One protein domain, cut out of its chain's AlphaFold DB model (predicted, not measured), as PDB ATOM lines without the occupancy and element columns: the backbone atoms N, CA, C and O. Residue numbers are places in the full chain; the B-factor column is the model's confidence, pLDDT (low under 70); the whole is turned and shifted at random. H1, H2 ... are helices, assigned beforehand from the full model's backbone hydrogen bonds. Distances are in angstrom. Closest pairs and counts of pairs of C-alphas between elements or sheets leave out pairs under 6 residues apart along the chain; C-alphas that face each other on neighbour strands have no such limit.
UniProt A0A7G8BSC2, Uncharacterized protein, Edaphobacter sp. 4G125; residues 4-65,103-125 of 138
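AT A GLANCE: This is residues 4 to 65 and 103 to 125 of the 138 residues of an uncharacterized protein of Edaphobacter sp. 4G125 (UniProt A0A7G8BSC2). Seven short helices are gathered in a cluster, with little H4 in the middle and H1, the longest helix, along one side of it. H2 and H3 make one end, H6 with H7 makes the other, and H5 bridges H1 and H6. The printed part has 85 residues with seven named helices, H1 to H7 in chain order, and no named strand; its class is all helix. It is compact, with a radius of gyration of the C-alphas of 12.1 A and spans of 33 by 26 by 21 A.

IN THESE COORDINATES: H1, residues 4 to 16, begins at C-alpha 4 (124.989, 134.672, 144.900) and is 18.1 A long. H2 is residues 21 to 29, 11.3 A; H3 residues 36 to 44, 12.2 A; H4 residues 49 to 53; H5 residues 56 to 62. H6, residues 104 to 114, is 16.2 A long. H7, residues 118 to 123, ends at C-alpha 123 (122.823, 144.195, 152.904).

HOW THE PARTS SIT: H1 touches H3 with residues 4 to 8 alone, closest C-alphas Leu 4 and Ser 44, 5.5 A, at a steep tilt of 56 degrees. With residues 10 to 15 alone it touches H5, about perpendicular at 87 degrees; C-alphas 14 and 62 are closest, 4.1 A. H2 and H4 are near each other. H5 touches H6, closest C-alphas 59 and 105, 5.7 A. H6 and H7 only just touch, only at the corner, with 3 pairs of C-alphas within 8 A. In H1 to H7 every O i to N i+4 pair is within hydrogen-bond range.

THE WHOLE: The C-alphas farthest apart, Ile 34 and Tyr 107, are 33.4 A apart. Residues 66 to 102 are not printed; C-alphas 65 and 103 are 7.8 A apart across the cut. Of the links printed whole, none is long. Residue 65 alone has a pLDDT under 70.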
ATOM      1  N   LEU A   4     126.037 134.952 145.874       94.50
ATOM      2  CA  LEU A   4     124.989 134.672 144.900       94.50
ATOM      3  C   LEU A   4     123.600 134.840 145.524       94.50
ATOM      4  O   LEU A   4     122.768 135.549 144.968       94.50
ATOM      5  N   GLU A   5     123.380 134.266 146.710       93.12
ATOM      6  CA  GLU A   5     122.135 134.451 147.465       93.12
ATOM      7  C   GLU A   5     121.885 135.927 147.786       93.12
ATOM      8  O   GLU A   5     120.786 136.421 147.559       93.12
ATOM      9  N   LEU A   6     122.911 136.659 148.239       93.31
ATOM     10  CA  LEU A   6     122.797 138.091 148.511       93.31
ATOM     11  C   LEU A   6     122.375 138.868 147.261       93.31
ATOM     12  O   LEU A   6     121.446 139.666 147.324       93.31
ATOM     13  N   LEU A   7     123.024 138.622 146.121       95.19
ATOM     14  CA  LEU A   7     122.674 139.272 144.857       95.19
ATOM     15  C   LEU A   7     121.260 138.919 144.409       95.19
ATOM     16  O   LEU A   7     120.552 139.798 143.929       95.19
ATOM     17  N   ARG A   8     120.828 137.669 144.602       95.31
ATOM     18  CA  ARG A   8     119.463 137.243 144.289       95.31
ATOM     19  C   ARG A   8     118.438 138.039 145.097       95.31
ATOM     20  O   ARG A   8     117.488 138.545 144.508       95.31
ATOM     21  N   VAL A   9     118.647 138.204 146.404       94.12
ATOM     22  CA  VAL A   9     117.729 138.979 147.259       94.12
ATOM     23  C   VAL A   9     117.770 140.473 146.906       94.12
ATOM     24  O   VAL A   9     116.720 141.092 146.755       94.12
ATOM     25  N   LEU A  10     118.960 141.046 146.692       94.88
ATOM     26  CA  LEU A  10     119.126 142.452 146.296       94.88
ATOM     27  C   LEU A  10     118.419 142.769 144.970       94.88
ATOM     28  O   LEU A  10     117.674 143.744 144.872       94.88
ATOM     29  N   VAL A  11     118.644 141.938 143.947       95.81
ATOM     30  CA  VAL A  11     117.987 142.077 142.642       95.81
ATOM     31  C   VAL A  11     116.491 141.833 142.771       95.81
ATOM     32  O   VAL A  11     115.733 142.562 142.145       95.81
ATOM     33  N   GLY A  12     116.059 140.881 143.602       94.38
ATOM     34  CA  GLY A  12     114.646 140.632 143.883       94.38
ATOM     35  C   GLY A  12     113.929 141.873 144.422       94.38
ATOM     36  O   GLY A  12     112.937 142.293 143.832       94.38
ATOM     37  N   GLN A  13     114.477 142.507 145.463       93.06
ATOM     38  CA  GLN A  13     113.923 143.737 146.045       93.06
ATOM     39  C   GLN A  13     113.922 144.907 145.048       93.06
ATOM     40  O   GLN A  13     112.937 145.632 144.925       93.06
ATOM     41  N   ALA A  14     115.007 145.101 144.294       93.75
ATOM     42  CA  ALA A  14     115.036 146.151 143.276       93.75
ATOM     43  C   ALA A  14     114.028 145.865 142.148       93.75
ATOM     44  O   ALA A  14     113.364 146.776 141.658       93.75
ATOM     45  N   HIS A  15     113.883 144.602 141.743       93.94
ATOM     46  CA  HIS A  15     112.956 144.180 140.697       93.94
ATOM     47  C   HIS A  15     111.496 144.367 141.124       93.94
ATOM     48  O   HIS A  15     110.712 144.889 140.334       93.94
ATOM     49  N   SER A  16     111.133 144.041 142.372       92.19
ATOM     50  CA  SER A  16     109.793 144.334 142.910       92.19
ATOM     51  C   SER A  16     109.479 145.832 142.935       92.19
ATOM     52  O   SER A  16     108.315 146.220 142.885       92.19
ATOM     53  N   ASN A  17     110.512 146.674 142.962       91.19
ATOM     54  CA  ASN A  17     110.391 148.126 142.892       91.19
ATOM     55  C   ASN A  17     110.447 148.694 141.460       91.19
ATOM     56  O   ASN A  17     110.297 149.902 141.300       91.19
ATOM     57  N   GLY A  18     110.620 147.853 140.432       93.56
ATOM     58  CA  GLY A  18     110.606 148.261 139.021       93.56
ATOM     59  C   GLY A  18     111.947 148.174 138.288       93.56
ATOM     60  O   GLY A  18     112.016 148.546 137.117       93.56
ATOM     61  N   PHE A  19     113.011 147.659 138.915       96.06
ATOM     62  CA  PHE A  19     114.318 147.521 138.267       96.06
ATOM     63  C   PHE A  19     114.271 146.539 137.079       96.06
ATOM     64  O   PHE A  19     114.056 145.337 137.282       96.06
ATOM     65  N   PRO A  20     114.551 146.981 135.836       96.19
ATOM     66  CA  PRO A  20     114.437 146.129 134.656       96.19
ATOM     67  C   PRO A  20     115.705 145.280 134.456       96.19
ATOM     68  O   PRO A  20     116.459 145.475 133.499       96.19
ATOM     69  N   PHE A  21     115.937 144.305 135.344       96.62
ATOM     70  CA  PHE A  21     117.202 143.562 135.446       96.62
ATOM     71  C   PHE A  21     117.705 142.982 134.116       96.62
ATOM     72  O   PHE A  21     118.864 143.184 133.763       96.62
ATOM     73  N   LYS A  22     116.838 142.329 133.327       96.88
ATOM     74  CA  LYS A  22     117.211 141.777 132.011       96.88
ATOM     75  C   LYS A  22     117.699 142.854 131.039       96.88
ATOM     76  O   LYS A  22     118.732 142.681 130.394       96.88
ATOM     77  N   LYS A  23     116.964 143.964 130.930       96.75
ATOM     78  CA  LYS A  23     117.309 145.081 130.036       96.75
ATOM     79  C   LYS A  23     118.618 145.734 130.477       96.75
ATOM     80  O   LYS A  23     119.495 145.981 129.648       96.75
ATOM     81  N   TRP A  24     118.759 145.973 131.778       97.12
ATOM     82  CA  TRP A  24     119.981 146.504 132.369       97.12
ATOM     83  C   TRP A  24     121.179 145.583 132.095       97.12
ATOM     84  O   TRP A  24     122.194 146.041 131.584       97.12
ATOM     85  N   TYR A  25     121.042 144.278 132.339       96.31
ATOM     86  CA  TYR A  25     122.113 143.294 132.173       96.31
ATOM     87  C   TYR A  25     122.647 143.269 130.737       96.31
ATOM     88  O   TYR A  25     123.851 143.412 130.522       96.31
ATOM     89  N   VAL A  26     121.754 143.158 129.750       95.94
ATOM     90  CA  VAL A  26     122.142 143.108 128.330       95.94
ATOM     91  C   VAL A  26     122.792 144.422 127.894       95.94
ATOM     92  O   VAL A  26     123.836 144.405 127.248       95.94
ATOM     93  N   SER A  27     122.208 145.564 128.270       94.88
ATOM     94  CA  SER A  27     122.710 146.878 127.843       94.88
ATOM     95  C   SER A  27     124.017 147.296 128.520       94.88
ATOM     96  O   SER A  27     124.827 147.976 127.895       94.88
ATOM     97  N   ARG A  28     124.236 146.915 129.785       93.75
ATOM     98  CA  ARG A  28     125.403 147.351 130.571       93.75
ATOM     99  C   ARG A  28     126.565 146.379 130.546       93.75
ATOM    100  O   ARG A  28     127.703 146.831 130.592       93.75
ATOM    101  N   LEU A  29     126.303 145.075 130.482       91.00
ATOM    102  CA  LEU A  29     127.372 144.074 130.441       91.00
ATOM    103  C   LEU A  29     127.694 143.614 129.019       91.00
ATOM    104  O   LEU A  29     128.747 143.019 128.815       91.00
ATOM    105  N   GLY A  30     126.809 143.861 128.044       89.94
ATOM    106  CA  GLY A  30     127.004 143.418 126.661       89.94
ATOM    107  C   GLY A  30     126.999 141.894 126.500       89.94
ATOM    108  O   GLY A  30     127.491 141.377 125.502       89.94
ATOM    109  N   VAL A  31     126.472 141.164 127.489       90.44
ATOM    110  CA  VAL A  31     126.405 139.699 127.492       90.44
ATOM    111  C   VAL A  31     124.992 139.254 127.102       90.44
ATOM    112  O   VAL A  31     124.019 139.837 127.597       90.44
ATOM    113  N   PRO A  32     124.837 138.214 126.259       93.31
ATOM    114  CA  PRO A  32     123.532 137.645 125.951       93.31
ATOM    115  C   PRO A  32     122.780 137.207 127.210       93.31
ATOM    116  O   PRO A  32     123.355 136.652 128.149       93.31
ATOM    117  N   TRP A  33     121.469 137.438 127.224       96.00
ATOM    118  CA  TRP A  33     120.609 136.955 128.297       96.00
ATOM    119  C   TRP A  33     120.303 135.467 128.109       96.00
ATOM    120  O   TRP A  33     119.661 135.099 127.127       96.00
ATOM    121  N   ILE A  34     120.702 134.639 129.077       96.75
ATOM    122  CA  ILE A  34     120.370 133.206 129.122       96.75
ATOM    123  C   ILE A  34     119.210 132.987 130.103       96.75
ATOM    124  O   ILE A  34     118.102 132.640 129.708       96.75
ATOM    125  N   SER A  35     119.447 133.263 131.385       96.62
ATOM    126  CA  SER A  35     118.460 133.185 132.463       96.62
ATOM    127  C   SER A  35     118.829 134.160 133.585       96.62
ATOM    128  O   SER A  35     119.938 134.699 133.606       96.62
ATOM    129  N   SER A  36     117.907 134.380 134.528       94.50
ATOM    130  CA  SER A  36     118.180 135.210 135.711       94.50
ATOM    131  C   SER A  36     119.287 134.603 136.575       94.50
ATOM    132  O   SER A  36     120.212 135.306 136.974       94.50
ATOM    133  N   ASP A  37     119.246 133.287 136.799       95.62
ATOM    134  CA  ASP A  37     120.253 132.591 137.602       95.62
ATOM    135  C   ASP A  37     121.638 132.647 136.959       95.62
ATOM    136  O   ASP A  37     122.592 133.026 137.629       95.62
ATOM    137  N   ALA A  38     121.746 132.409 135.647       95.56
ATOM    138  CA  ALA A  38     123.020 132.523 134.935       95.56
ATOM    139  C   ALA A  38     123.581 133.960 134.978       95.56
ATOM    140  O   ALA A  38     124.787 134.165 135.120       95.56
ATOM    141  N   ALA A  39     122.711 134.973 134.891       95.69
ATOM    142  CA  ALA A  39     123.108 136.374 135.020       95.69
ATOM    143  C   ALA A  39     123.618 136.704 136.436       95.69
ATOM    144  O   ALA A  39     124.633 137.389 136.589       95.69
ATOM    145  N   LEU A  40     122.939 136.206 137.473       95.94
ATOM    146  CA  LEU A  40     123.340 136.371 138.874       95.94
ATOM    147  C   LEU A  40     124.641 135.627 139.187       95.94
ATOM    148  O   LEU A  40     125.514 136.182 139.862       95.94
ATOM    149  N   GLU A  41     124.809 134.415 138.664       95.44
ATOM    150  CA  GLU A  41     126.059 133.663 138.737       95.44
ATOM    151  C   GLU A  41     127.192 134.478 138.128       95.44
ATOM    152  O   GLU A  41     128.180 134.749 138.816       95.44
ATOM    153  N   LEU A  42     127.015 134.987 136.905       94.50
ATOM    154  CA  LEU A  42     128.019 135.817 136.249       94.50
ATOM    155  C   LEU A  42     128.380 137.055 137.081       94.50
ATOM    156  O   LEU A  42     129.561 137.345 137.262       94.50
ATOM    157  N   LEU A  43     127.388 137.761 137.628       94.00
ATOM    158  CA  LEU A  43     127.612 138.918 138.503       94.00
ATOM    159  C   LEU A  43     128.359 138.552 139.790       94.00
ATOM    160  O   LEU A  43     129.169 139.340 140.288       94.00
ATOM    161  N   SER A  44     128.109 137.360 140.330       93.81
ATOM    162  CA  SER A  44     128.779 136.866 141.534       93.81
ATOM    163  C   SER A  44     130.259 136.530 141.295       93.81
ATOM    164  O   SER A  44     131.065 136.584 142.237       93.81
ATOM    165  N   THR A  45     130.632 136.240 140.042       90.25
ATOM    166  CA  THR A  45     132.016 135.995 139.624       90.25
ATOM    167  C   THR A  45     132.789 137.292 139.365       90.25
ATOM    168  O   THR A  45     132.229 138.333 139.022       90.25
ATOM    169  N   GLN A  46     134.116 137.234 139.539       77.31
ATOM    170  CA  GLN A  46     135.064 138.264 139.075       77.31
ATOM    171  C   GLN A  46     134.751 139.708 139.517       77.31
ATOM    172  O   GLN A  46     135.124 140.659 138.838       77.31
ATOM    173  N   ARG A  47     134.066 139.889 140.654       81.75
ATOM    174  CA  ARG A  47     133.680 141.209 141.190       81.75
ATOM    175  C   ARG A  47     132.760 142.037 140.270       81.75
ATOM    176  O   ARG A  47     132.591 143.233 140.490       81.75
ATOM    177  N   ARG A  48     132.099 141.415 139.285       90.25
ATOM    178  CA  ARG A  48     131.196 142.109 138.341       90.25
ATOM    179  C   ARG A  48     129.974 142.724 139.019       90.25
ATOM    180  O   ARG A  48     129.416 143.690 138.509       90.25
ATOM    181  N   TYR A  49     129.601 142.229 140.198       93.69
ATOM    182  CA  TYR A  49     128.548 142.813 141.022       93.69
ATOM    183  C   TYR A  49     128.755 144.301 141.335       93.69
ATOM    184  O   TYR A  49     127.763 144.989 141.542       93.69
ATOM    185  N   TYR A  50     129.982 144.841 141.322       95.00
ATOM    186  CA  TYR A  50     130.179 146.287 141.492       95.00
ATOM    187  C   TYR A  50     129.496 147.105 140.390       95.00
ATOM    188  O   TYR A  50     128.960 148.171 140.681       95.00
ATOM    189  N   ALA A  51     129.433 146.589 139.157       95.06
ATOM    190  CA  ALA A  51     128.707 147.246 138.070       95.06
ATOM    191  C   ALA A  51     127.205 147.357 138.378       95.06
ATOM    192  O   ALA A  51     126.582 148.364 138.047       95.06
ATOM    193  N   LEU A  52     126.633 146.343 139.039       96.12
ATOM    194  CA  LEU A  52     125.252 146.376 139.518       96.12
ATOM    195  C   LEU A  52     125.101 147.350 140.690       96.12
ATOM    196  O   LEU A  52     124.258 148.238 140.637       96.12
ATOM    197  N   LEU A  53     125.930 147.201 141.726       96.00
ATOM    198  CA  LEU A  53     125.827 147.969 142.968       96.00
ATOM    199  C   LEU A  53     125.933 149.482 142.756       96.00
ATOM    200  O   LEU A  53     125.227 150.235 143.417       96.00
ATOM    201  N   PHE A  54     126.790 149.917 141.831       96.38
ATOM    202  CA  PHE A  54     126.988 151.333 141.516       96.38
ATOM    203  C   PHE A  54     126.158 151.816 140.315       96.38
ATOM    204  O   PHE A  54     126.312 152.952 139.865       96.38
ATOM    205  N   SER A  55     125.245 150.989 139.799       95.94
ATOM    206  CA  SER A  55     124.273 151.427 138.797       95.94
ATOM    207  C   SER A  55     123.245 152.356 139.440       95.94
ATOM    208  O   SER A  55     122.532 151.963 140.361       95.94
ATOM    209  N   HIS A  56     123.112 153.577 138.917       94.88
ATOM    210  CA  HIS A  56     122.090 154.521 139.382       94.88
ATOM    211  C   HIS A  56     120.679 153.952 139.208       94.88
ATOM    212  O   HIS A  56     119.856 154.068 140.106       94.88
ATOM    213  N   GLU A  57     120.427 153.283 138.079       94.62
ATOM    214  CA  GLU A  57     119.141 152.641 137.793       94.62
ATOM    215  C   GLU A  57     118.833 151.541 138.817       94.62
ATOM    216  O   GLU A  57     117.700 151.418 139.267       94.62
ATOM    217  N   PHE A  58     119.844 150.778 139.246       96.00
ATOM    218  CA  PHE A  58     119.667 149.801 140.319       96.00
ATOM    219  C   PHE A  58     119.401 150.497 141.658       96.00
ATOM    220  O   PHE A  58     118.421 150.175 142.318       96.00
ATOM    221  N   ALA A  59     120.217 151.483 142.035       94.44
ATOM    222  CA  ALA A  59     120.108 152.194 143.309       94.44
ATOM    223  C   ALA A  59     118.750 152.892 143.494       94.44
ATOM    224  O   ALA A  59     118.145 152.778 144.557       94.44
ATOM    225  N   GLN A  60     118.248 153.562 142.452       91.88
ATOM    226  CA  GLN A  60     116.942 154.232 142.450       91.88
ATOM    227  C   GLN A  60     115.779 153.272 142.707       91.88
ATOM    228  O   GLN A  60     114.806 153.638 143.361       91.88
ATOM    229  N   ASN A  61     115.874 152.050 142.185       92.56
ATOM    230  CA  ASN A  61     114.843 151.037 142.372       92.56
ATOM    231  C   ASN A  61     115.061 150.244 143.666       92.56
ATOM    232  O   ASN A  61     114.103 149.846 144.310       92.56
ATOM    233  N   PHE A  62     116.300 150.021 144.103       92.56
ATOM    234  CA  PHE A  62     116.575 149.312 145.350       92.56
ATOM    235  C   PHE A  62     116.117 150.118 146.575       92.56
ATOM    236  O   PHE A  62     115.377 149.597 147.413       92.56
ATOM    237  N   TRP A  63     116.499 151.397 146.640       88.38
ATOM    238  CA  TRP A  63     116.027 152.336 147.655       88.38
ATOM    239  C   TRP A  63     114.845 153.146 147.118       88.38
ATOM    240  O   TRP A  63     115.007 154.290 146.690       88.38
ATOM    241  N   LYS A  64     113.659 152.529 147.097       74.19
ATOM    242  CA  LYS A  64     112.449 153.126 146.522       74.19
ATOM    243  C   LYS A  64     112.149 154.499 147.137       74.19
ATOM    244  O   LYS A  64     112.150 154.669 148.356       74.19
ATOM    245  N   ALA A  65     111.841 155.475 146.284       61.12
ATOM    246  CA  ALA A  65     111.355 156.779 146.723       61.12
ATOM    247  C   ALA A  65     110.066 156.625 147.554       61.12
ATOM    248  O   ALA A  65     109.193 155.830 147.208       61.12
ATOM    249  N   ASP A 103     116.125 161.521 146.375       80.19
ATOM    250  CA  ASP A 103     117.572 161.498 146.148       80.19
ATOM    251  C   ASP A 103     118.377 160.734 147.213       80.19
ATOM    252  O   ASP A 103     119.607 160.710 147.138       80.19
ATOM    253  N   VAL A 104     117.727 160.064 148.174       83.75
ATOM    254  CA  VAL A 104     118.429 159.350 149.261       83.75
ATOM    255  C   VAL A 104     119.326 158.218 148.742       83.75
ATOM    256  O   VAL A 104     120.408 157.990 149.285       83.75
ATOM    257  N   TRP A 105     118.969 157.576 147.627       88.88
ATOM    258  CA  TRP A 105     119.830 156.582 146.972       88.88
ATOM    259  C   TRP A 105     121.217 157.142 146.605       88.88
ATOM    260  O   TRP A 105     122.200 156.403 146.640       88.88
ATOM    261  N   ARG A 106     121.341 158.447 146.304       91.12
ATOM    262  CA  ARG A 106     122.637 159.086 145.991       91.12
ATOM    263  C   ARG A 106     123.545 159.138 147.207       91.12
ATOM    264  O   ARG A 106     124.744 158.910 147.076       91.12
ATOM    265  N   TYR A 107     122.971 159.424 148.375       89.19
ATOM    266  CA  TYR A 107     123.707 159.388 149.634       89.19
ATOM    267  C   TYR A 107     124.264 157.981 149.872       89.19
ATOM    268  O   TYR A 107     125.464 157.828 150.081       89.19
ATOM    269  N   HIS A 108     123.430 156.945 149.745       90.94
ATOM    270  CA  HIS A 108     123.877 155.571 149.976       90.94
ATOM    271  C   HIS A 108     124.888 155.071 148.938       90.94
ATOM    272  O   HIS A 108     125.789 154.323 149.307       90.94
ATOM    273  N   LEU A 109     124.815 155.518 147.681       94.38
ATOM    274  CA  LEU A 109     125.886 155.266 146.712       94.38
ATOM    275  C   LEU A 109     127.215 155.902 147.139       94.38
ATOM    276  O   LEU A 109     128.254 155.255 147.031       94.38
ATOM    277  N   GLY A 110     127.187 157.140 147.644       93.62
ATOM    278  CA  GLY A 110     128.379 157.816 148.163       93.62
ATOM    279  C   GLY A 110     128.991 157.074 149.351       93.62
ATOM    280  O   GLY A 110     130.188 156.798 149.366       93.62
ATOM    281  N   GLU A 111     128.155 156.665 150.301       92.94
ATOM    282  CA  GLU A 111     128.588 155.886 151.462       92.94
ATOM    283  C   GLU A 111     129.123 154.502 151.072       92.94
ATOM    284  O   GLU A 111     130.109 154.033 151.635       92.94
ATOM    285  N   MET A 112     128.509 153.848 150.083       94.75
ATOM    286  CA  MET A 112     129.018 152.590 149.536       94.75
ATOM    287  C   MET A 112     130.355 152.759 148.826       94.75
ATOM    288  O   MET A 112     131.176 151.851 148.893       94.75
ATOM    289  N   ALA A 113     130.591 153.885 148.153       95.25
ATOM    290  CA  ALA A 113     131.842 154.133 147.440       95.25
ATOM    291  C   ALA A 113     133.050 154.243 148.384       95.25
ATOM    292  O   ALA A 113     134.165 153.921 147.981       95.25
ATOM    293  N   VAL A 114     132.828 154.665 149.634       94.75
ATOM    294  CA  VAL A 114     133.870 154.767 150.673       94.75
ATOM    295  C   VAL A 114     133.872 153.591 151.655       94.75
ATOM    296  O   VAL A 114     134.737 153.518 152.525       94.75
ATOM    297  N   ALA A 115     132.917 152.664 151.540       93.44
ATOM    298  CA  ALA A 115     132.842 151.489 152.397       93.44
ATOM    299  C   ALA A 115     133.893 150.440 152.000       93.44
ATOM    300  O   ALA A 115     134.062 150.127 150.824       93.44
ATOM    301  N   GLU A 116     134.529 149.823 152.999       91.94
ATOM    302  CA  GLU A 116     135.476 148.714 152.793       91.94
ATOM    303  C   GLU A 116     134.812 147.511 152.098       91.94
ATOM    304  O   GLU A 116     135.393 146.882 151.215       91.94
ATOM    305  N   ASP A 117     133.555 147.231 152.457       92.19
ATOM    306  CA  ASP A 117     132.731 146.196 151.835       92.19
ATOM    307  C   ASP A 117     131.349 146.759 151.443       92.19
ATOM    308  O   ASP A 117     130.425 146.812 152.268       92.19
ATOM    309  N   PRO A 118     131.171 147.163 150.170       93.69
ATOM    310  CA  PRO A 118     129.902 147.693 149.675       93.69
ATOM    311  C   PRO A 118     128.755 146.671 149.694       93.69
ATOM    312  O   PRO A 118     127.601 147.058 149.882       93.69
ATOM    313  N   LEU A 119     129.043 145.368 149.555       92.62
ATOM    314  CA  LEU A 119     128.022 144.316 149.669       92.62
ATOM    315  C   LEU A 119     127.516 144.209 151.109       92.62
ATOM    316  O   LEU A 119     126.311 144.082 151.339       92.62
ATOM    317  N   ARG A 120     128.418 144.295 152.090       91.31
ATOM    318  CA  ARG A 120     128.037 144.343 153.505       91.31
ATOM    319  C   ARG A 120     127.259 145.612 153.839       91.31
ATOM    320  O   ARG A 120     126.307 145.534 154.614       91.31
ATOM    321  N   TYR A 121     127.629 146.752 153.255       92.75
ATOM    322  CA  TYR A 121     126.911 148.013 153.449       92.75
ATOM    323  C   TYR A 121     125.449 147.891 153.005       92.75
ATOM    324  O   TYR A 121     124.551 148.154 153.811       92.75
ATOM    325  N   ILE A 122     125.218 147.481 151.750       92.25
ATOM    326  CA  ILE A 122     123.882 147.456 151.138       92.25
ATOM    327  C   ILE A 122     122.978 146.375 151.737       92.25
ATOM    328  O   ILE A 122     121.767 146.563 151.833       92.25
ATOM    329  N   ARG A 123     123.560 145.273 152.228       90.62
ATOM    330  CA  ARG A 123     122.823 144.195 152.904       90.62
ATOM    331  C   ARG A 123     121.962 144.692 154.072       90.62
ATOM    332  O   ARG A 123     120.935 144.087 154.347       90.62
ATOM    333  N   ARG A 124     122.352 145.781 154.743       87.44
ATOM    334  CA  ARG A 124     121.611 146.364 155.880       87.44
ATOM    335  C   ARG A 124     120.244 146.948 155.506       87.44
ATOM    336  O   ARG A 124     119.473 147.261 156.399       87.44
ATOM    337  N   PHE A 125     119.978 147.114 154.214       87.25
ATOM    338  CA  PHE A 125     118.740 147.687 153.679       87.25
ATOM    339  C   PHE A 125     117.873 146.641 152.971       87.25
ATOM    340  O   PHE A 125     116.900 146.990 152.301       87.25
TER     341      PHE A 125